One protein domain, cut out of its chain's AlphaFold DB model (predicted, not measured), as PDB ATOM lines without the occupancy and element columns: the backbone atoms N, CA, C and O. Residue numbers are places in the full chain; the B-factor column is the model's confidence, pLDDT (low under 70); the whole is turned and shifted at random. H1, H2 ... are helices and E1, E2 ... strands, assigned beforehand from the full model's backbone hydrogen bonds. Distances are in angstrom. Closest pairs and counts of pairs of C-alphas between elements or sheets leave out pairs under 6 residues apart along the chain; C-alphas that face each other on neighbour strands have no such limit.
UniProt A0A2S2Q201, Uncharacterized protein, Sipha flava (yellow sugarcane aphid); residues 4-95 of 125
ATOM      1  N   ILE A   4     488.003 447.727 382.758       83.38
ATOM      2  CA  ILE A   4     488.422 449.039 382.277       83.38
ATOM      3  C   ILE A   4     489.383 448.836 381.110       83.38
ATOM      4  O   ILE A   4     490.304 448.021 381.189       83.38
ATOM      5  N   THR A   5     489.132 449.551 380.017       85.31
ATOM      6  CA  THR A   5     490.001 449.588 378.839       85.31
ATOM      7  C   THR A   5     490.493 451.008 378.651       85.31
ATOM      8  O   THR A   5     489.706 451.952 378.667       85.31
ATOM      9  N   LEU A   6     491.801 451.155 378.506       80.44
ATOM     10  CA  LEU A   6     492.500 452.425 378.499       80.44
ATOM     11  C   LEU A   6     493.462 452.446 377.326       80.44
ATOM     12  O   LEU A   6     494.308 451.565 377.177       80.44
ATOM     13  N   ASN A   7     493.322 453.493 376.525       81.62
ATOM     14  CA  ASN A   7     494.153 453.745 375.365       81.62
ATOM     15  C   ASN A   7     494.925 455.027 375.633       81.62
ATOM     16  O   ASN A   7     494.323 456.075 375.860       81.62
ATOM     17  N   ALA A   8     496.249 454.936 375.625       79.81
ATOM     18  CA  ALA A   8     497.124 456.073 375.863       79.81
ATOM     19  C   ALA A   8     498.073 456.230 374.678       79.81
ATOM     20  O   ALA A   8     498.838 455.318 374.366       79.81
ATOM     21  N   GLN A   9     498.033 457.383 374.015       83.31
ATOM     22  CA  GLN A   9     498.957 457.702 372.934       83.31
ATOM     23  C   GLN A   9     500.026 458.670 373.438       83.31
ATOM     24  O   GLN A   9     499.717 459.778 373.867       83.31
ATOM     25  N   PHE A  10     501.288 458.257 373.356       81.44
ATOM     26  CA  PHE A  10     502.443 459.083 373.699       81.44
ATOM     27  C   PHE A  10     503.318 459.256 372.464       81.44
ATOM     28  O   PHE A  10     503.976 458.301 372.043       81.44
ATOM     29  N   LYS A  11     503.351 460.479 371.919       83.12
ATOM     30  CA  LYS A  11     504.049 460.822 370.669       83.12
ATOM     31  C   LYS A  11     503.640 459.859 369.541       83.12
ATOM     32  O   LYS A  11     502.537 459.966 369.008       83.12
ATOM     33  N   ASP A  12     504.479 458.859 369.286       86.75
ATOM     34  CA  ASP A  12     504.404 457.946 368.146       86.75
ATOM     35  C   ASP A  12     504.034 456.515 368.576       86.75
ATOM     36  O   ASP A  12     504.003 455.596 367.760       86.75
ATOM     37  N   LYS A  13     503.774 456.297 369.873       85.25
ATOM     38  CA  LYS A  13     503.409 454.993 370.437       85.25
ATOM     39  C   LYS A  13     502.000 455.018 371.004       85.25
ATOM     40  O   LYS A  13     501.610 455.958 371.695       85.25
ATOM     41  N   ILE A  14     501.270 453.937 370.760       85.12
ATOM     42  CA  ILE A  14     499.948 453.693 371.330       85.12
ATOM     43  C   ILE A  14     500.078 452.535 372.311       85.12
ATOM     44  O   ILE A  14     500.565 451.462 371.958       85.12
ATOM     45  N   TYR A  15     499.640 452.763 373.541       84.69
ATOM     46  CA  TYR A  15     499.550 451.752 374.579       84.69
ATOM     47  C   TYR A  15     498.091 451.389 374.791       84.69
ATOM     48  O   TYR A  15     497.225 452.261 374.889       84.69
ATOM     49  N   TYR A  16     497.851 450.088 374.878       84.88
ATOM     50  CA  TYR A  16     496.550 449.516 375.167       84.88
ATOM     51  C   TYR A  16     496.627 448.776 376.494       84.88
ATOM     52  O   TYR A  16     497.494 447.925 376.692       84.88
ATOM     53  N   PHE A  17     495.713 449.092 377.399       84.50
ATOM     54  CA  PHE A  17     495.635 448.468 378.706       84.50
ATOM     55  C   PHE A  17     494.192 448.068 378.992       84.50
ATOM     56  O   PHE A  17     493.304 448.911 379.035       84.50
ATOM     57  N   CYS A  18     493.953 446.775 379.194       87.19
ATOM     58  CA  CYS A  18     492.640 446.246 379.544       87.19
ATOM     59  C   CYS A  18     492.768 445.323 380.749       87.19
ATOM     60  O   CYS A  18     493.577 444.392 380.742       87.19
ATOM     61  N   VAL A  19     491.977 445.586 381.786       86.50
ATOM     62  CA  VAL A  19     491.995 444.812 383.029       86.50
ATOM     63  C   VAL A  19     490.609 444.676 383.625       86.50
ATOM     64  O   VAL A  19     489.772 445.574 383.540       86.50
ATOM     65  N   ASN A  20     490.391 443.549 384.293       89.81
ATOM     66  CA  ASN A  20     489.189 443.308 385.078       89.81
ATOM     67  C   ASN A  20     489.393 443.821 386.495       89.81
ATOM     68  O   ASN A  20     490.360 443.440 387.158       89.81
ATOM     69  N   LEU A  21     488.474 444.649 386.977       89.31
ATOM     70  CA  LEU A  21     488.554 445.207 388.322       89.31
ATOM     71  C   LEU A  21     488.026 444.211 389.358       89.31
ATOM     72  O   LEU A  21     487.099 443.438 389.099       89.31
ATOM     73  N   TYR A  22     488.637 444.215 390.544       87.31
ATOM     74  CA  TYR A  22     488.190 443.404 391.677       87.31
ATOM     75  C   TYR A  22     486.833 443.871 392.214       87.31
ATOM     76  O   TYR A  22     486.003 443.044 392.587       87.31
ATOM     77  N   GLY A  23     486.611 445.186 392.233       85.88
ATOM     78  CA  GLY A  23     485.363 445.805 392.659       85.88
ATOM     79  C   GLY A  23     484.711 446.641 391.563       85.88
ATOM     80  O   GLY A  23     485.251 446.809 390.471       85.88
ATOM     81  N   LEU A  24     483.524 447.154 391.876       86.31
ATOM     82  CA  LEU A  24     482.713 447.953 390.961       86.31
ATOM     83  C   LEU A  24     483.012 449.445 391.118       86.31
ATOM     84  O   LEU A  24     483.117 449.940 392.245       86.31
ATOM     85  N   ILE A  25     483.097 450.154 389.996       89.38
ATOM     86  CA  ILE A  25     483.262 451.611 389.927       89.38
ATOM     87  C   ILE A  25     482.011 452.268 389.334       89.38
ATOM     88  O   ILE A  25     481.184 451.589 388.731       89.38
ATOM     89  N   LYS A  26     481.856 453.578 389.544       88.81
ATOM     90  CA  LYS A  26     480.863 454.398 388.838       88.81
ATOM     91  C   LYS A  26     481.468 454.884 387.532       88.81
ATOM     92  O   LYS A  26     482.363 455.727 387.573       88.81
ATOM     93  N   ASP A  27     480.965 454.383 386.413       83.69
ATOM     94  CA  ASP A  27     481.505 454.706 385.089       83.69
ATOM     95  C   ASP A  27     481.433 456.218 384.790       83.69
ATOM     96  O   ASP A  27     482.405 456.788 384.297       83.69
ATOM     97  N   ASP A  28     480.361 456.896 385.216       86.06
ATOM     98  CA  ASP A  28     480.172 458.347 385.027       86.06
ATOM     99  C   ASP A  28     481.186 459.217 385.795       86.06
ATOM    100  O   ASP A  28     481.391 460.382 385.460       86.06
ATOM    101  N   ASN A  29     481.843 458.657 386.819       85.06
ATOM    102  CA  ASN A  29     482.802 459.364 387.675       85.06
ATOM    103  C   ASN A  29     484.245 458.891 387.444       85.06
ATOM    104  O   ASN A  29     485.099 459.016 388.328       85.06
ATOM    105  N   VAL A  30     484.523 458.323 386.271       87.44
ATOM    106  CA  VAL A  30     485.886 458.028 385.835       87.44
ATOM    107  C   VAL A  30     486.450 459.251 385.127       87.44
ATOM    108  O   VAL A  30     485.923 459.697 384.111       87.44
ATOM    109  N   THR A  31     487.559 459.778 385.637       88.38
ATOM    110  CA  THR A  31     488.321 460.833 384.971       88.38
ATOM    111  C   THR A  31     489.704 460.328 384.599       88.38
ATOM    112  O   THR A  31     490.324 459.533 385.311       88.38
ATOM    113  N   ASN A  32     490.192 460.787 383.452       87.12
ATOM    114  CA  ASN A  32     491.544 460.534 382.993       87.12
ATOM    115  C   ASN A  32     492.239 461.865 382.696       87.12
ATOM    116  O   ASN A  32     491.619 462.834 382.262       87.12
ATOM    117  N   GLN A  33     493.531 461.927 382.989       87.06
ATOM    118  CA  GLN A  33     494.359 463.086 382.705       87.06
ATOM    119  C   GLN A  33     495.717 462.605 382.214       87.06
ATOM    120  O   GLN A  33     496.419 461.862 382.898       87.06
ATOM    121  N   MET A  34     496.086 463.049 381.019       85.31
ATOM    122  CA  MET A  34     497.401 462.790 380.451       85.31
ATOM    123  C   MET A  34     498.368 463.887 380.897       85.31
ATOM    124  O   MET A  34     498.089 465.073 380.715       85.31
ATOM    125  N   SER A  35     499.505 463.501 381.464       83.94
ATOM    126  CA  SER A  35     500.625 464.388 381.774       83.94
ATOM    127  C   SER A  35     501.906 463.873 381.115       83.94
ATOM    128  O   SER A  35     501.933 462.803 380.505       83.94
ATOM    129  N   PHE A  36     502.989 464.646 381.221       79.88
ATOM    130  CA  PHE A  36     504.307 464.197 380.764       79.88
ATOM    131  C   PHE A  36     504.808 462.971 381.547       79.88
ATOM    132  O   PHE A  36     505.527 462.140 381.001       79.88
ATOM    133  N   GLU A  37     504.402 462.849 382.811       82.62
ATOM    134  CA  GLU A  37     504.784 461.751 383.707       82.62
ATOM    135  C   GLU A  37     503.985 460.471 383.441       82.62
ATOM    136  O   GLU A  37     504.441 459.378 383.772       82.62
ATOM    137  N   GLY A  38     502.812 460.580 382.810       83.94
ATOM    138  CA  GLY A  38     502.018 459.423 382.423       83.94
ATOM    139  C   GLY A  38     500.522 459.697 382.328       83.94
ATOM    140  O   GLY A  38     500.066 460.834 382.223       83.94
ATOM    141  N   LEU A  39     499.747 458.614 382.353       85.94
ATOM    142  CA  LEU A  39     498.290 458.661 382.363       85.94
ATOM    143  C   LEU A  39     497.784 458.476 383.795       85.94
ATOM    144  O   LEU A  39     497.922 457.397 384.371       85.94
ATOM    145  N   HIS A  40     497.156 459.511 384.340       87.62
ATOM    146  CA  HIS A  40     496.511 459.466 385.644       87.62
ATOM    147  C   HIS A  40     495.030 459.161 385.487       87.62
ATOM    148  O   HIS A  40     494.337 459.771 384.673       87.62
ATOM    149  N   ILE A  41     494.542 458.204 386.272       87.56
ATOM    150  CA  ILE A  41     493.162 457.732 386.195       87.56
ATOM    151  C   ILE A  41     492.590 457.728 387.593       87.56
ATOM    152  O   ILE A  41     493.147 457.118 388.508       87.56
ATOM    153  N   LYS A  42     491.451 458.392 387.740       89.69
ATOM    154  CA  LYS A  42     490.713 458.462 388.988       89.69
ATOM    155  C   LYS A  42     489.322 457.896 388.754       89.69
ATOM    156  O   LYS A  42     488.665 458.235 387.780       89.69
ATOM    157  N   ALA A  43     488.887 457.022 389.651       88.62
ATOM    158  CA  ALA A  43     487.572 456.400 389.592       88.62
ATOM    159  C   ALA A  43     486.952 456.347 390.989       88.62
ATOM    160  O   ALA A  43     487.653 456.147 391.986       88.62
ATOM    161  N   GLU A  44     485.632 456.505 391.064       88.56
ATOM    162  CA  GLU A  44     484.878 456.339 392.306       88.56
ATOM    163  C   GLU A  44     484.343 454.907 392.421       88.56
ATOM    164  O   GLU A  44     483.830 454.345 391.453       88.56
ATOM    165  N   LYS A  45     484.406 454.318 393.620       88.06
ATOM    166  CA  LYS A  45     483.734 453.043 393.908       88.06
ATOM    167  C   LYS A  45     482.218 453.194 393.734       88.06
ATOM    168  O   LYS A  45     481.637 454.185 394.177       88.06
ATOM    169  N   LEU A  46     481.566 452.177 393.167       85.44
ATOM    170  CA  LEU A  46     480.106 452.148 393.020       85.44
ATOM    171  C   LEU A  46     479.407 452.233 394.381       85.44
ATOM    172  O   LEU A  46     478.497 453.037 394.573       85.44
ATOM    173  N   PHE A  47     479.895 451.446 395.337       82.75
ATOM    174  CA  PHE A  47     479.398 451.421 396.703       82.75
ATOM    175  C   PHE A  47     480.398 452.099 397.638       82.75
ATOM    176  O   PHE A  47     481.570 451.714 397.708       82.75
ATOM    177  N   LYS A  48     479.925 453.101 398.385       80.19
ATOM    178  CA  LYS A  48     480.679 453.707 399.485       80.19
ATOM    179  C   LYS A  48     480.600 452.771 400.687       80.19
ATOM    180  O   LYS A  48     479.633 452.798 401.437       80.19
ATOM    181  N   THR A  49     481.594 451.903 400.811       77.00
ATOM    182  CA  THR A  49     481.736 450.964 401.926       77.00
ATOM    183  C   THR A  49     483.015 451.258 402.691       77.00
ATOM    184  O   THR A  49     484.036 451.555 402.065       77.00
ATOM    185  N   ASP A  50     483.011 451.009 403.999       77.75
ATOM    186  CA  ASP A  50     484.231 451.025 404.825       77.75
ATOM    187  C   ASP A  50     485.227 449.920 404.429       77.75
ATOM    188  O   ASP A  50     486.398 449.931 404.818       77.75
ATOM    189  N   TYR A  51     484.769 448.958 403.621       69.88
ATOM    190  CA  TYR A  51     485.596 447.900 403.069       69.88
ATOM    191  C   TYR A  51     486.627 448.442 402.062       69.88
ATOM    192  O   TYR A  51     486.314 449.027 401.011       69.88
ATOM    193  N   LYS A  52     487.902 448.197 402.377       77.94
ATOM    194  CA  LYS A  52     489.036 448.456 401.487       77.94
ATOM    195  C   LYS A  52     489.181 447.307 400.497       77.94
ATOM    196  O   LYS A  52     489.070 446.142 400.859       77.94
ATOM    197  N   TRP A  53     489.446 447.634 399.236       81.31
ATOM    198  CA  TRP A  53     489.716 446.610 398.234       81.31
ATOM    199  C   TRP A  53     491.082 445.991 398.512       81.31
ATOM    200  O   TRP A  53     492.073 446.709 398.595       81.31
ATOM    201  N   LEU A  54     491.127 444.666 398.650       79.75
ATOM    202  CA  LEU A  54     492.372 443.933 398.908       79.75
ATOM    203  C   LEU A  54     493.326 443.948 397.705       79.75
ATOM    204  O   LEU A  54     494.531 443.797 397.863       79.75
ATOM    205  N   ARG A  55     492.772 444.102 396.501       82.31
ATOM    206  CA  ARG A  55     493.494 444.173 395.230       82.31
ATOM    207  C   ARG A  55     492.715 445.050 394.258       82.31
ATOM    208  O   ARG A  55     491.493 445.146 394.362       82.31
ATOM    209  N   LEU A  56     493.415 445.669 393.311       85.31
ATOM    210  CA  LEU A  56     492.779 446.480 392.271       85.31
ATOM    211  C   LEU A  56     492.176 445.602 391.164       85.31
ATOM    212  O   LEU A  56     491.043 445.823 390.738       85.31
ATOM    213  N   PHE A  57     492.911 444.574 390.734       88.50
ATOM    214  CA  PHE A  57     492.515 443.698 389.633       88.50
ATOM    215  C   PHE A  57     491.961 442.367 390.124       88.50
ATOM    216  O   PHE A  57     492.401 441.809 391.130       88.50
ATOM    217  N   LYS A  58     490.985 441.838 389.390       86.69
ATOM    218  CA  LYS A  58     490.425 440.504 389.604       86.69
ATOM    219  C   LYS A  58     491.354 439.460 388.981       86.69
ATOM    220  O   LYS A  58     491.037 438.864 387.957       86.69
ATOM    221  N   CYS A  59     492.513 439.265 389.598       80.62
ATOM    222  CA  CYS A  59     493.514 438.285 389.189       80.62
ATOM    223  C   CYS A  59     494.056 437.536 390.412       80.62
ATOM    224  O   CYS A  59     494.223 438.115 391.487       80.62
ATOM    225  N   GLU A  60     494.308 436.236 390.267       77.81
ATOM    226  CA  GLU A  60     494.893 435.408 391.335       77.81
ATOM    227  C   GLU A  60     496.411 435.577 391.422       77.81
ATOM    228  O   GLU A  60     496.979 435.537 392.509       77.81
ATOM    229  N   LYS A  61     497.060 435.824 390.281       80.44
ATOM    230  CA  LYS A  61     498.502 436.053 390.183       80.44
ATOM    231  C   LYS A  61     498.822 437.544 390.240       80.44
ATOM    232  O   LYS A  61     498.078 438.367 389.704       80.44
ATOM    233  N   GLN A  62     499.953 437.881 390.851       76.00
ATOM    234  CA  GLN A  62     500.480 439.240 390.848       76.00
ATOM    235  C   GLN A  62     500.960 439.622 389.441       76.00
ATOM    236  O   GLN A  62     501.645 438.848 388.774       76.00
ATOM    237  N   HIS A  63     500.614 440.828 388.993       79.31
ATOM    238  CA  HIS A  63     501.086 441.361 387.719       79.31
ATOM    239  C   HIS A  63     502.423 442.086 387.899       79.31
ATOM    240  O   HIS A  63     502.532 442.989 388.724       79.31
ATOM    241  N   ILE A  64     503.412 441.740 387.073       82.69
ATOM    242  CA  ILE A  64     504.773 442.307 387.116       82.69
ATOM    243  C   ILE A  64     504.823 443.828 386.890       82.69
ATOM    244  O   ILE A  64     505.731 444.497 387.373       82.69
ATOM    245  N   TYR A  65     503.834 444.382 386.188       80.75
ATOM    246  CA  TYR A  65     503.762 445.809 385.855       80.75
ATOM    247  C   TYR A  65     502.923 446.625 386.842       80.75
ATOM    248  O   TYR A  65     502.733 447.821 386.644       80.75
ATOM    249  N   VAL A  66     502.397 445.991 387.892       82.00
ATOM    250  CA  VAL A  66     501.486 446.627 388.842       82.00
ATOM    251  C   VAL A  66     502.210 446.805 390.155       82.00
ATOM    252  O   VAL A  66     502.569 445.836 390.825       82.00
ATOM    253  N   LYS A  67     502.415 448.064 390.520       84.00
ATOM    254  CA  LYS A  67     503.028 448.453 391.783       84.00
ATOM    255  C   LYS A  67     502.008 449.247 392.581       84.00
ATOM    256  O   LYS A  67     501.288 450.070 392.024       84.00
ATOM    257  N   TYR A  68     501.930 448.955 393.872       81.06
ATOM    258  CA  TYR A  68     501.138 449.756 394.790       81.06
ATOM    259  C   TYR A  68     501.932 451.001 395.144       81.06
ATOM    260  O   TYR A  68     503.107 450.894 395.493       81.06
ATOM    261  N   ASP A  69     501.276 452.147 395.054       80.25
ATOM    262  CA  ASP A  69     501.821 453.394 395.554       80.25
ATOM    263  C   ASP A  69     501.770 453.374 397.094       80.25
ATOM    264  O   ASP A  69     500.671 453.304 397.659       80.25
ATOM    265  N   PRO A  70     502.927 453.354 397.783       71.31
ATOM    266  CA  PRO A  70     502.970 453.268 399.236       71.31
ATOM    267  C   PRO A  70     502.404 454.514 399.925       71.31
ATOM    268  O   PRO A  70     501.883 454.381 401.029       71.31
ATOM    269  N   GLU A  71     502.438 455.689 399.288       73.25
ATOM    270  CA  GLU A  71     501.979 456.950 399.893       73.25
ATOM    271  C   GLU A  71     500.461 456.971 400.122       73.25
ATOM    272  O   GLU A  71     499.953 457.657 401.007       73.25
ATOM    273  N   HIS A  72     499.729 456.162 399.356       66.44
ATOM    274  CA  HIS A  72     498.271 456.085 399.389       66.44
ATOM    275  C   HIS A  72     497.743 454.883 400.194       66.44
ATOM    276  O   HIS A  72     496.540 454.595 400.184       66.44
ATOM    277  N   ILE A  73     498.619 454.165 400.906       66.88
ATOM    278  CA  ILE A  73     498.232 453.083 401.814       66.88
ATOM    279  C   ILE A  73     498.056 453.669 403.215       66.88
ATOM    280  O   ILE A  73     499.017 454.004 403.892       66.88
ATOM    281  N   GLU A  74     496.813 453.741 403.692       60.31
ATOM    282  CA  GLU A  74     496.537 454.094 405.090       60.31
ATOM    283  C   GLU A  74     497.155 453.055 406.049       60.31
ATOM    284  O   GLU A  74     496.600 451.968 406.263       60.31
ATOM    285  N   GLU A  75     498.285 453.414 406.656       53.84
ATOM    286  CA  GLU A  75     499.032 452.610 407.631       53.84
ATOM    287  C   GLU A  75     498.303 452.447 408.977       53.84
ATOM    288  O   GLU A  75     498.653 451.596 409.790       53.84
ATOM    289  N   SER A  76     497.235 453.205 409.228       52.75
ATOM    290  CA  SER A  76     496.560 453.278 410.532       52.75
ATOM    291  C   SER A  76     495.736 452.039 410.930       52.75
ATOM    292  O   SER A  76     495.139 452.016 412.002       52.75
ATOM    293  N   LYS A  77     495.706 450.972 410.112       51.81
ATOM    294  CA  LYS A  77     495.064 449.671 410.437       51.81
ATOM    295  C   LYS A  77     496.029 448.483 410.281       51.81
ATOM    296  O   LYS A  77     495.639 447.380 409.890       51.81
ATOM    297  N   SER A  78     497.315 448.729 410.510       48.47
ATOM    298  CA  SER A  78     498.457 447.939 410.044       48.47
ATOM    299  C   SER A  78     498.749 446.627 410.787       48.47
ATOM    300  O   SER A  78     499.828 446.413 411.331       48.47
ATOM    301  N   LYS A  79     497.883 445.624 410.621       52.19
ATOM    302  CA  LYS A  79     498.375 444.230 410.668       52.19
ATOM    303  C   LYS A  79     499.356 443.944 409.513       52.19
ATOM    304  O   LYS A  79     500.228 443.095 409.637       52.19
ATOM    305  N   ASN A  80     499.283 444.717 408.423       57.84
ATOM    306  CA  ASN A  80     500.141 444.553 407.247       57.84
ATOM    307  C   ASN A  80     501.562 445.127 407.384       57.84
ATOM    308  O   ASN A  80     502.458 444.555 406.773       57.84
ATOM    309  N   LEU A  81     501.815 446.186 408.178       57.81
ATOM    310  CA  LEU A  81     503.205 446.595 408.468       57.81
ATOM    311  C   LEU A  81     503.884 445.541 409.325       57.81
ATOM    312  O   LEU A  81     504.963 445.109 408.966       57.81
ATOM    313  N   VAL A  82     503.228 445.054 410.381       55.28
ATOM    314  CA  VAL A  82     503.785 443.991 411.230       55.28
ATOM    315  C   VAL A  82     504.110 442.748 410.404       55.28
ATOM    316  O   VAL A  82     505.202 442.214 410.535       55.28
ATOM    317  N   VAL A  83     503.228 442.341 409.485       60.88
ATOM    318  CA  VAL A  83     503.494 441.228 408.557       60.88
ATOM    319  C   VAL A  83     504.631 441.546 407.582       60.88
ATOM    320  O   VAL A  83     505.458 440.680 407.320       60.88
ATOM    321  N   ARG A  84     504.722 442.771 407.052       67.31
ATOM    322  CA  ARG A  84     505.796 443.173 406.128       67.31
ATOM    323  C   ARG A  84     507.153 443.236 406.832       67.31
ATOM    324  O   ARG A  84     508.125 442.714 406.302       67.31
ATOM    325  N   THR A  85     507.185 443.787 408.038       65.62
ATOM    326  CA  THR A  85     508.347 443.868 408.921       65.62
ATOM    327  C   THR A  85     508.767 442.476 409.397       65.62
ATOM    328  O   THR A  85     509.938 442.135 409.292       65.62
ATOM    329  N   LEU A  86     507.830 441.613 409.813       64.31
ATOM    330  CA  LEU A  86     508.112 440.208 410.139       64.31
ATOM    331  C   LEU A  86     508.626 439.435 408.930       64.31
ATOM    332  O   LEU A  86     509.564 438.668 409.079       64.31
ATOM    333  N   ASN A  87     508.060 439.631 407.739       64.69
ATOM    334  CA  ASN A  87     508.553 438.981 406.527       64.69
ATOM    335  C   ASN A  87     509.949 439.486 406.142       64.69
ATOM    336  O   ASN A  87     510.767 438.697 405.680       64.69
ATOM    337  N   GLN A  88     510.247 440.765 406.375       73.94
ATOM    338  CA  GLN A  88     511.578 441.330 406.174       73.94
ATOM    339  C   GLN A  88     512.584 440.751 407.175       73.94
ATOM    340  O   GLN A  88     513.628 440.260 406.762       73.94
ATOM    341  N   PHE A  89     512.252 440.714 408.468       70.69
ATOM    342  CA  PHE A  89     513.097 440.081 409.483       70.69
ATOM    343  C   PHE A  89     513.237 438.579 409.263       70.69
ATOM    344  O   PHE A  89     514.327 438.052 409.415       70.69
ATOM    345  N   LYS A  90     512.180 437.889 408.832       64.62
ATOM    346  CA  LYS A  90     512.217 436.471 408.474       64.62
ATOM    347  C   LYS A  90     513.106 436.233 407.253       64.62
ATOM    348  O   LYS A  90     513.862 435.277 407.256       64.62
ATOM    349  N   SER A  91     513.078 437.111 406.252       64.88
ATOM    350  CA  SER A  91     513.995 437.049 405.104       64.88
ATOM    351  C   SER A  91     515.449 437.332 405.488       64.88
ATOM    352  O   SER A  91     516.343 436.770 404.872       64.88
ATOM    353  N   LEU A  92     515.692 438.201 406.472       67.06
ATOM    354  CA  LEU A  92     517.036 438.495 406.978       67.06
ATOM    355  C   LEU A  92     517.554 437.381 407.904       67.06
ATOM    356  O   LEU A  92     518.730 437.045 407.859       67.06
ATOM    357  N   ALA A  93     516.675 436.785 408.714       59.62
ATOM    358  CA  ALA A  93     516.999 435.731 409.674       59.62
ATOM    359  C   ALA A  93     517.124 434.342 409.032       59.62
ATOM    360  O   ALA A  93     517.910 433.529 409.501       59.62
ATOM    361  N   LEU A  94     516.385 434.072 407.949       60.50
ATOM    362  CA  LEU A  94     516.556 432.863 407.131       60.50
ATOM    363  C   LEU A  94     517.785 432.942 406.207       60.50
ATOM    364  O   LEU A  94     518.037 432.002 405.458       60.50
ATOM    365  N   GLY A  95     518.541 434.042 406.281       50.28
ATOM    366  CA  GLY A  95     519.711 434.297 405.455       50.28
ATOM    367  C   GLY A  95     519.358 434.687 404.020       50.28
ATOM    368  O   GLY A  95     518.286 434.383 403.490       50.28
TER     369      GLY A  95
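What this domain is: This is residues 4 to 95 of the 125 residues of an uncharacterized protein of Sipha flava (yellow sugarcane aphid) (UniProt A0A2S2Q201). Two strand hairpins, E1 with E2 and E3 with E4, stand next to each other at one end of a loose body; from them a long winding stretch, residues 46 to 78, leads away to a single helix, H1, that sticks out at the far end. The printed part has 92 residues, with four named strands and then one named helix, in the order E1 E2 E3 E4 H1. Each hairpin is an antiparallel sheet of two strands, and the class is mixed, helices and strands. The whole is loose, with a radius of gyration of the C-alphas of 16.9 A and spans of 48 by 35 by 25 A.

Where its parts are: Find C-alpha 4 at (488.422, 449.039, 382.277); from there E1, residues 4 to 10, runs 19.3 A. E2, residues 13 to 20, runs 23.5 A. Next come E3, residues 25 to 34, which bends by 84 degrees at residue 28, and E4, residues 39 to 45, which ends at (483.734, 453.043, 393.908). H1, residues 79 to 93, runs 20.5 A to C-alpha 93 at (516.999, 435.731, 409.674).

How they stand to each other: Begin at the hairpin of E1 and E2, antiparallel at 166 degrees, where N 6 and O 17 are 2.8 A apart, within hydrogen-bond range. In the hairpin of E3 and E4, antiparallel at 164 degrees, look at N 31 and O 42, 2.9 A apart, also within range. Between the hairpins, E1 and E3 are near each other, with 7 pairs of C-alphas within 10 A. The closest C-alphas of E1 and E4, those of Ala 8 and Leu 39, are 7.1 A apart. E2 is apart from E3 and E4. H1 is apart from E1, E2 and E3; in it every O i to N i+4 pair is within hydrogen-bond range.

The domain as a whole: The C-alphas of Asp 28 and Gly 95, the two farthest apart, are 50.6 A apart. The printed part has no cut. The link from E4 to H1, 33 residues, is long. Residues 60 to 65 and 69 to 95 stand free. The pLDDT is under 70 at residue 51, residues 72 to 87 and residues 90 to 95.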